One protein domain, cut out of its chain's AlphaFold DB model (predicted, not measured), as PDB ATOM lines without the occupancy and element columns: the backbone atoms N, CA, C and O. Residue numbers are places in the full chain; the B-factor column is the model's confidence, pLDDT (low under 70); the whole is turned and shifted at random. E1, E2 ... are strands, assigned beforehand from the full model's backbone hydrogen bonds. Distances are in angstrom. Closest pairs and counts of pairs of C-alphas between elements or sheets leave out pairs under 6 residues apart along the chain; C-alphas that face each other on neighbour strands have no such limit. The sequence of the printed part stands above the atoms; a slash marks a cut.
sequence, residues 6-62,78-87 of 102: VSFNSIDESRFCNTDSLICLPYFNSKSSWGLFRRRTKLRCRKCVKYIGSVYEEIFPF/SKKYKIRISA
ATOM      1  N   VAL A   6     -46.917 -16.936  13.555       90.56
ATOM      2  CA  VAL A   6     -45.530 -16.460  13.583       90.56
ATOM      3  C   VAL A   6     -44.618 -17.651  13.846       90.56
ATOM      4  O   VAL A   6     -44.953 -18.526  14.653       90.56
ATOM      5  N   SER A   7     -43.499 -17.714  13.127       89.94
ATOM      6  CA  SER A   7     -42.488 -18.755  13.305       89.94
ATOM      7  C   SER A   7     -41.305 -18.205  14.097       89.94
ATOM      8  O   SER A   7     -40.804 -17.140  13.756       89.94
ATOM      9  N   PHE A   8     -40.853 -18.944  15.104       88.56
ATOM     10  CA  PHE A   8     -39.685 -18.616  15.920       88.56
ATOM     11  C   PHE A   8     -38.681 -19.769  15.882       88.56
ATOM     12  O   PHE A   8     -39.076 -20.938  15.797       88.56
ATOM     13  N   ASN A   9     -37.396 -19.430  15.976       85.31
ATOM     14  CA  ASN A   9     -36.309 -20.407  16.071       85.31
ATOM     15  C   ASN A   9     -36.028 -20.806  17.528       85.31
ATOM     16  O   ASN A   9     -35.554 -21.906  17.785       85.31
ATOM     17  N   SER A  10     -36.358 -19.934  18.481       83.94
ATOM     18  CA  SER A  10     -36.229 -20.173  19.916       83.94
ATOM     19  C   SER A  10     -37.342 -19.452  20.679       83.94
ATOM     20  O   SER A  10     -37.841 -18.415  20.236       83.94
ATOM     21  N   ILE A  11     -37.757 -20.026  21.811       85.06
ATOM     22  CA  ILE A  11     -38.709 -19.445  22.769       85.06
ATOM     23  C   ILE A  11     -38.301 -19.849  24.194       85.06
ATOM     24  O   ILE A  11     -37.585 -20.831  24.377       85.06
ATOM     25  N   ASP A  12     -38.803 -19.140  25.203       84.75
ATOM     26  CA  ASP A  12     -38.671 -19.537  26.611       84.75
ATOM     27  C   ASP A  12     -39.619 -20.706  26.935       84.75
ATOM     28  O   ASP A  12     -40.806 -20.503  27.208       84.75
ATOM     29  N   GLU A  13     -39.110 -21.942  26.885       81.19
ATOM     30  CA  GLU A  13     -39.902 -23.166  27.081       81.19
ATOM     31  C   GLU A  13     -40.579 -23.242  28.468       81.19
ATOM     32  O   GLU A  13     -41.630 -23.870  28.595       81.19
ATOM     33  N   SER A  14     -40.066 -22.541  29.489       82.56
ATOM     34  CA  SER A  14     -40.591 -22.584  30.867       82.56
ATOM     35  C   SER A  14     -42.028 -22.052  31.007       82.56
ATOM     36  O   SER A  14     -42.757 -22.405  31.948       82.56
ATOM     37  N   ARG A  15     -42.457 -21.218  30.049       81.75
ATOM     38  CA  ARG A  15     -43.787 -20.585  29.992       81.75
ATOM     39  C   ARG A  15     -44.855 -21.482  29.370       81.75
ATOM     40  O   ARG A  15     -46.045 -21.134  29.390       81.75
ATOM     41  N   PHE A  16     -44.457 -22.632  28.831       82.69
ATOM     42  CA  PHE A  16     -45.322 -23.519  28.069       82.69
ATOM     43  C   PHE A  16     -45.470 -24.881  28.752       82.69
ATOM     44  O   PHE A  16     -44.561 -25.393  29.392       82.69
ATOM     45  N   CYS A  17     -46.657 -25.466  28.617       77.31
ATOM     46  CA  CYS A  17     -46.890 -26.875  28.892       77.31
ATOM     47  C   CYS A  17     -46.848 -27.610  27.547       77.31
ATOM     48  O   CYS A  17     -47.645 -27.316  26.646       77.31
ATOM     49  N   ASN A  18     -45.876 -28.509  27.403       73.12
ATOM     50  CA  ASN A  18     -45.603 -29.236  26.171       73.12
ATOM     51  C   ASN A  18     -46.325 -30.584  26.203       73.12
ATOM     52  O   ASN A  18     -46.153 -31.366  27.132       73.12
ATOM     53  N   THR A  19     -47.134 -30.869  25.183       72.38
ATOM     54  CA  THR A  19     -47.690 -32.212  24.969       72.38
ATOM     55  C   THR A  19     -47.112 -32.769  23.682       72.38
ATOM     56  O   THR A  19     -47.455 -32.305  22.589       72.38
ATOM     57  N   ASP A  20     -46.219 -33.743  23.815       66.50
ATOM     58  CA  ASP A  20     -45.586 -34.389  22.676       66.50
ATOM     59  C   ASP A  20     -46.555 -35.316  21.950       66.50
ATOM     60  O   ASP A  20     -47.300 -36.082  22.556       66.50
ATOM     61  N   SER A  21     -46.530 -35.245  20.622       64.62
ATOM     62  CA  SER A  21     -47.197 -36.205  19.756       64.62
ATOM     63  C   SER A  21     -46.276 -36.564  18.595       64.62
ATOM     64  O   SER A  21     -45.753 -35.692  17.895       64.62
ATOM     65  N   LEU A  22     -46.062 -37.858  18.388       64.75
ATOM     66  CA  LEU A  22     -45.391 -38.347  17.191       64.75
ATOM     67  C   LEU A  22     -46.420 -38.401  16.065       64.75
ATOM     68  O   LEU A  22     -47.492 -38.981  16.229       64.75
ATOM     69  N   ILE A  23     -46.114 -37.759  14.940       67.56
ATOM     70  CA  ILE A  23     -46.963 -37.782  13.754       67.56
ATOM     71  C   ILE A  23     -46.162 -38.420  12.621       67.56
ATOM     72  O   ILE A  23     -45.128 -37.898  12.202       67.56
ATOM     73  N   CYS A  24     -46.661 -39.549  12.127       66.75
ATOM     74  CA  CYS A  24     -46.140 -40.237  10.950       66.75
ATOM     75  C   CYS A  24     -46.958 -39.810   9.726       66.75
ATOM     76  O   CYS A  24     -47.791 -40.562   9.227       66.75
ATOM     77  N   LEU A  25     -46.787 -38.555   9.307       68.50
ATOM     78  CA  LEU A  25     -47.408 -38.030   8.097       68.50
ATOM     79  C   LEU A  25     -46.333 -37.423   7.199       68.50
ATOM     80  O   LEU A  25     -45.454 -36.714   7.702       68.50
ATOM     81  N   PRO A  26     -46.439 -37.636   5.880       70.06
ATOM     82  CA  PRO A  26     -45.520 -37.030   4.944       70.06
ATOM     83  C   PRO A  26     -45.466 -35.495   5.078       70.06
ATOM     84  O   PRO A  26     -46.506 -34.834   5.134       70.06
ATOM     85  N   TYR A  27     -44.272 -34.899   5.079       72.75
ATOM     86  CA  TYR A  27     -44.066 -33.447   5.153       72.75
ATOM     87  C   TYR A  27     -42.915 -32.973   4.264       72.75
ATOM     88  O   TYR A  27     -41.828 -33.547   4.266       72.75
ATOM     89  N   PHE A  28     -43.160 -31.914   3.492       71.81
ATOM     90  CA  PHE A  28     -42.188 -31.356   2.550       71.81
ATOM     91  C   PHE A  28     -41.334 -30.288   3.233       71.81
ATOM     92  O   PHE A  28     -41.864 -29.291   3.730       71.81
ATOM     93  N   ASN A  29     -40.019 -30.504   3.248       67.19
ATOM     94  CA  ASN A  29     -39.041 -29.527   3.733       67.19
ATOM     95  C   ASN A  29     -38.643 -28.545   2.627       67.19
ATOM     96  O   ASN A  29     -38.405 -27.369   2.895       67.19
ATOM     97  N   SER A  30     -38.615 -29.008   1.375       69.56
ATOM     98  CA  SER A  30     -38.333 -28.196   0.189       69.56
ATOM     99  C   SER A  30     -38.999 -28.802  -1.051       69.56
ATOM    100  O   SER A  30     -39.619 -29.862  -0.971       69.56
ATOM    101  N   LYS A  31     -38.847 -28.153  -2.218       73.62
ATOM    102  CA  LYS A  31     -39.323 -28.690  -3.508       73.62
ATOM    103  C   LYS A  31     -38.760 -30.083  -3.832       73.62
ATOM    104  O   LYS A  31     -39.386 -30.811  -4.589       73.62
ATOM    105  N   SER A  32     -37.601 -30.439  -3.275       71.81
ATOM    106  CA  SER A  32     -36.884 -31.690  -3.553       71.81
ATOM    107  C   SER A  32     -36.656 -32.568  -2.316       71.81
ATOM    108  O   SER A  32     -35.982 -33.587  -2.416       71.81
ATOM    109  N   SER A  33     -37.196 -32.202  -1.146       69.94
ATOM    110  CA  SER A  33     -37.007 -32.949   0.103       69.94
ATOM    111  C   SER A  33     -38.342 -33.230   0.784       69.94
ATOM    112  O   SER A  33     -39.070 -32.308   1.169       69.94
ATOM    113  N   TRP A  34     -38.635 -34.519   0.958       70.06
ATOM    114  CA  TRP A  34     -39.806 -35.026   1.667       70.06
ATOM    115  C   TRP A  34     -39.375 -35.938   2.819       70.06
ATOM    116  O   TRP A  34     -38.395 -36.671   2.694       70.06
ATOM    117  N   GLY A  35     -40.089 -35.891   3.942       70.06
ATOM    118  CA  GLY A  35     -39.886 -36.783   5.086       70.06
ATOM    119  C   GLY A  35     -41.204 -37.389   5.566       70.06
ATOM    120  O   GLY A  35     -42.266 -36.836   5.305       70.06
ATOM    121  N   LEU A  36     -41.146 -38.523   6.273       67.50
ATOM    122  CA  LEU A  36     -42.335 -39.240   6.776       67.50
ATOM    123  C   LEU A  36     -42.572 -39.058   8.279       67.50
ATOM    124  O   LEU A  36     -43.711 -39.076   8.741       67.50
ATOM    125  N   PHE A  37     -41.498 -38.864   9.045       70.12
ATOM    126  CA  PHE A  37     -41.558 -38.762  10.499       70.12
ATOM    127  C   PHE A  37     -41.242 -37.342  10.947       70.12
ATOM    128  O   PHE A  37     -40.141 -36.834  10.717       70.12
ATOM    129  N   ARG A  38     -42.209 -36.703  11.607       74.50
ATOM    130  CA  ARG A  38     -42.004 -35.409  12.254       74.50
ATOM    131  C   ARG A  38     -42.594 -35.437  13.647       74.50
ATOM    132  O   ARG A  38     -43.780 -35.726  13.827       74.50
ATOM    133  N   ARG A  39     -41.794 -35.086  14.647       78.12
ATOM    134  CA  ARG A  39     -42.329 -34.904  15.992       78.12
ATOM    135  C   ARG A  39     -43.006 -33.547  16.060       78.12
ATOM    136  O   ARG A  39     -42.444 -32.523  15.663       78.12
ATOM    137  N   ARG A  40     -44.260 -33.554  16.509       83.81
ATOM    138  CA  ARG A  40     -45.053 -32.347  16.705       83.81
ATOM    139  C   ARG A  40     -45.424 -32.237  18.171       83.81
ATOM    140  O   ARG A  40     -46.206 -33.032  18.684       83.81
ATOM    141  N   THR A  41     -44.961 -31.184  18.814       86.62
ATOM    142  CA  THR A  41     -45.314 -30.891  20.204       86.62
ATOM    143  C   THR A  41     -46.377 -29.807  20.216       86.62
ATOM    144  O   THR A  41     -46.187 -28.738  19.634       86.62
ATOM    145  N   LYS A  42     -47.530 -30.051  20.840       89.56
ATOM    146  CA  LYS A  42     -48.545 -29.005  21.030       89.56
ATOM    147  C   LYS A  42     -48.095 -28.092  22.168       89.56
ATOM    148  O   LYS A  42     -47.836 -28.565  23.269       89.56
ATOM    149  N   LEU A  43     -48.059 -26.789  21.894       90.12
ATOM    150  CA  LEU A  43     -47.740 -25.756  22.875       90.12
ATOM    151  C   LEU A  43     -49.023 -25.251  23.528       90.12
ATOM    152  O   LEU A  43     -49.928 -24.753  22.839       90.12
ATOM    153  N   ARG A  44     -49.084 -25.328  24.855       90.50
ATOM    154  CA  ARG A  44     -50.136 -24.715  25.673       90.50
ATOM    155  C   ARG A  44     -49.535 -23.704  26.638       90.50
ATOM    156  O   ARG A  44     -48.397 -23.859  27.065       90.50
ATOM    157  N   CYS A  45     -50.294 -22.677  27.002       87.06
ATOM    158  CA  CYS A  45     -49.887 -21.773  28.077       87.06
ATOM    159  C   CYS A  45     -49.812 -22.549  29.395       87.06
ATOM    160  O   CYS A  45     -50.782 -23.217  29.746       87.06
ATOM    161  N   ARG A  46     -48.729 -22.418  30.163       85.44
ATOM    162  CA  ARG A  46     -48.648 -23.048  31.490       85.44
ATOM    163  C   ARG A  46     -49.667 -22.471  32.481       85.44
ATOM    164  O   ARG A  46     -50.206 -23.209  33.290       85.44
ATOM    165  N   LYS A  47     -49.958 -21.167  32.388       86.31
ATOM    166  CA  LYS A  47     -50.852 -20.458  33.322       86.31
ATOM    167  C   LYS A  47     -52.338 -20.720  33.061       86.31
ATOM    168  O   LYS A  47     -53.092 -20.894  34.006       86.31
ATOM    169  N   CYS A  48     -52.769 -20.719  31.796       86.44
ATOM    170  CA  CYS A  48     -54.193 -20.819  31.439       86.44
ATOM    171  C   CYS A  48     -54.554 -22.050  30.598       86.44
ATOM    172  O   CYS A  48     -55.694 -22.178  30.163       86.44
ATOM    173  N   VAL A  49     -53.588 -22.929  30.307       85.56
ATOM    174  CA  VAL A  49     -53.765 -24.195  29.562       85.56
ATOM    175  C   VAL A  49     -54.291 -24.016  28.122       85.56
ATOM    176  O   VAL A  49     -54.469 -24.980  27.374       85.56
ATOM    177  N   LYS A  50     -54.468 -22.773  27.662       89.19
ATOM    178  CA  LYS A  50     -54.951 -22.454  26.316       89.19
ATOM    179  C   LYS A  50     -53.935 -22.870  25.254       89.19
ATOM    180  O   LYS A  50     -52.728 -22.716  25.436       89.19
ATOM    181  N   TYR A  51     -54.430 -23.369  24.122       90.25
ATOM    182  CA  TYR A  51     -53.593 -23.724  22.977       90.25
ATOM    183  C   TYR A  51     -52.968 -22.483  22.332       90.25
ATOM    184  O   TYR A  51     -53.680 -21.565  21.919       90.25
ATOM    185  N   ILE A  52     -51.643 -22.496  22.203       91.38
ATOM    186  CA  ILE A  52     -50.852 -21.398  21.637       91.38
ATOM    187  C   ILE A  52     -50.371 -21.749  20.229       91.38
ATOM    188  O   ILE A  52     -50.426 -20.920  19.316       91.38
ATOM    189  N   GLY A  53     -49.908 -22.982  20.030       91.56
ATOM    190  CA  GLY A  53     -49.201 -23.326  18.805       91.56
ATOM    191  C   GLY A  53     -48.665 -24.748  18.760       91.56
ATOM    192  O   GLY A  53     -49.114 -25.639  19.480       91.56
ATOM    193  N   SER A  54     -47.710 -24.986  17.870       91.00
ATOM    194  CA  SER A  54     -47.019 -26.269  17.764       91.00
ATOM    195  C   SER A  54     -45.536 -26.074  17.494       91.00
ATOM    196  O   SER A  54     -45.163 -25.206  16.707       91.00
ATOM    197  N   VAL A  55     -44.716 -26.913  18.110       89.12
ATOM    198  CA  VAL A  55     -43.317 -27.110  17.736       89.12
ATOM    199  C   VAL A  55     -43.266 -28.221  16.723       89.12
ATOM    200  O   VAL A  55     -43.991 -29.214  16.830       89.12
ATOM    201  N   TYR A  56     -42.403 -28.040  15.747       82.88
ATOM    202  CA  TYR A  56     -42.047 -29.084  14.829       82.88
ATOM    203  C   TYR A  56     -40.562 -29.367  14.952       82.88
ATOM    204  O   TYR A  56     -39.752 -28.452  14.817       82.88
ATOM    205  N   GLU A  57     -40.243 -30.625  15.196       79.19
ATOM    206  CA  GLU A  57     -38.885 -31.115  15.355       79.19
ATOM    207  C   GLU A  57     -38.575 -32.045  14.174       79.19
ATOM    208  O   GLU A  57     -39.318 -32.995  13.892       79.19
ATOM    209  N   GLU A  58     -37.541 -31.693  13.407       71.62
ATOM    210  CA  GLU A  58     -37.088 -32.472  12.253       71.62
ATOM    211  C   GLU A  58     -36.208 -33.621  12.739       71.62
ATOM    212  O   GLU A  58     -35.088 -33.425  13.208       71.62
ATOM    213  N   ILE A  59     -36.745 -34.836  12.647       65.25
ATOM    214  CA  ILE A  59     -35.995 -36.051  12.949       65.25
ATOM    215  C   ILE A  59     -35.317 -36.469  11.649       65.25
ATOM    216  O   ILE A  59     -35.951 -37.061  10.773       65.25
ATOM    217  N   PHE A  60     -34.034 -36.147  11.499       61.19
ATOM    218  CA  PHE A  60     -33.244 -36.743  10.427       61.19
ATOM    219  C   PHE A  60     -33.058 -38.239  10.727       61.19
ATOM    220  O   PHE A  60     -32.723 -38.585  11.862       61.19
ATOM    221  N   PRO A  61     -33.243 -39.142   9.747       52.84
ATOM    222  CA  PRO A  61     -33.149 -40.589   9.967       52.84
ATOM    223  C   PRO A  61     -31.793 -41.045  10.537       52.84
ATOM    224  O   PRO A  61     -31.735 -42.058  11.228       52.84
ATOM    225  N   PHE A  62     -30.721 -40.264  10.357       49.09
ATOM    226  CA  PHE A  62     -29.417 -40.515  10.985       49.09
ATOM    227  C   PHE A  62     -29.429 -40.433  12.523       49.09
ATOM    228  O   PHE A  62     -28.601 -41.068  13.172       49.09
ATOM    229  N   SER A  78     -33.307 -29.258  14.345       72.38
ATOM    230  CA  SER A  78     -33.847 -27.896  14.328       72.38
ATOM    231  C   SER A  78     -35.300 -27.898  14.819       72.38
ATOM    232  O   SER A  78     -36.174 -28.578  14.269       72.38
ATOM    233  N   LYS A  79     -35.568 -27.151  15.895       80.25
ATOM    234  CA  LYS A  79     -36.929 -26.916  16.388       80.25
ATOM    235  C   LYS A  79     -37.487 -25.663  15.731       80.25
ATOM    236  O   LYS A  79     -36.877 -24.599  15.768       80.25
ATOM    237  N   LYS A  80     -38.686 -25.774  15.163       88.00
ATOM    238  CA  LYS A  80     -39.417 -24.633  14.605       88.00
ATOM    239  C   LYS A  80     -40.721 -24.432  15.355       88.00
ATOM    240  O   LYS A  80     -41.645 -25.245  15.251       88.00
ATOM    241  N   TYR A  81     -40.810 -23.330  16.091       89.56
ATOM    242  CA  TYR A  81     -41.974 -22.988  16.901       89.56
ATOM    243  C   TYR A  81     -42.954 -22.184  16.054       89.56
ATOM    244  O   TYR A  81     -42.607 -21.136  15.520       89.56
ATOM    245  N   LYS A  82     -44.189 -22.662  15.918       91.38
ATOM    246  CA  LYS A  82     -45.266 -21.981  15.189       91.38
ATOM    247  C   LYS A  82     -46.354 -21.551  16.165       91.38
ATOM    248  O   LYS A  82     -47.091 -22.397  16.673       91.38
ATOM    249  N   ILE A  83     -46.479 -20.248  16.403       91.25
ATOM    250  CA  ILE A  83     -47.400 -19.657  17.386       91.25
ATOM    251  C   ILE A  83     -48.515 -18.895  16.675       91.25
ATOM    252  O   ILE A  83     -48.262 -18.119  15.756       91.25
ATOM    253  N   ARG A  84     -49.769 -19.098  17.093       91.75
ATOM    254  CA  ARG A  84     -50.912 -18.356  16.548       91.75
ATOM    255  C   ARG A  84     -50.887 -16.912  17.037       91.75
ATOM    256  O   ARG A  84     -50.870 -16.677  18.239       91.75
ATOM    257  N   ILE A  85     -51.020 -15.954  16.119       90.88
ATOM    258  CA  ILE A  85     -51.162 -14.528  16.466       90.88
ATOM    259  C   ILE A  85     -52.386 -14.317  17.366       90.88
ATOM    260  O   ILE A  85     -52.340 -13.534  18.300       90.88
ATOM    261  N   SER A  86     -53.459 -15.084  17.154       88.56
ATOM    262  CA  SER A  86     -54.667 -15.027  17.986       88.56
ATOM    263  C   SER A  86     -54.485 -15.535  19.422       88.56
ATOM    264  O   SER A  86     -55.387 -15.359  20.240       88.56
ATOM    265  N   ALA A  87     -53.362 -16.190  19.728       87.25
ATOM    266  CA  ALA A  87     -52.995 -16.584  21.085       87.25
ATOM    267  C   ALA A  87     -52.090 -15.549  21.774       87.25
ATOM    268  O   ALA A  87     -51.869 -15.660  22.978       87.25
TER     269      ALA A  87
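This is residues 6 to 62 and 78 to 87 of the 102 residues of an uncharacterized protein of Vanilla planifolia (UniProt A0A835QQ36). One strongly twisted sheet of five strands, with a small hairpin, E3 and E4, beyond one end of strands E2 and E5. Residues 9 to 15 lead from one edge strand, E1, to the other, E2. The 67 printed residues hold no named helix and seven named strands, E1 to E7 along the chain; the large sheet has the order E1, E7, E6, E5, E2, antiparallel throughout, and the class is all strand. The whole is elongated, 40 by 20 by 17 A, and only just compact, close to loose, with a radius of gyration of the C-alphas of 12.8 A.

Begin at E1, residues 6 to 8, an edge strand antiparallel to E7, residues 79 to 84; look for N 6 and O 83, 2.8 A apart. Next, E7 is antiparallel to E6, residues 51 to 58, with N 82 and O 54 at 2.8 A. E6 forms a hairpin with E5, residues 38 to 45, where N 55 and O 41 are 2.8 A apart. E5 is antiparallel to the other edge strand, E2, residues 16 to 23, with N 17 and O 44 at 2.8 A. Residues 27 to 30, E3, and 33 to 35, E4, form a hairpin with N 27 and O 35 at 2.8 A; E4 runs on into E5 at 73 degrees. E3 and E6 are apart.

Find C-alpha 6 at (-45.530, -16.460, 13.583), where E1 begins. E2 is 20.3 A long, E5 22.3 A and E6 21.5 A. E7 runs 16.4 A to C-alpha 84 at (-50.912, -18.356, 16.548).

The C-alphas farthest apart, Ser 32 and Lys 47, are 41.0 A apart. Residues 63 to 77 are not printed; C-alphas 62 and 78 are 13.8 A apart across this cut. No link printed whole is long. Mean pLDDT of the printed part is 79.1, with residues 20 to 25 and 59 to 62 among those under 70.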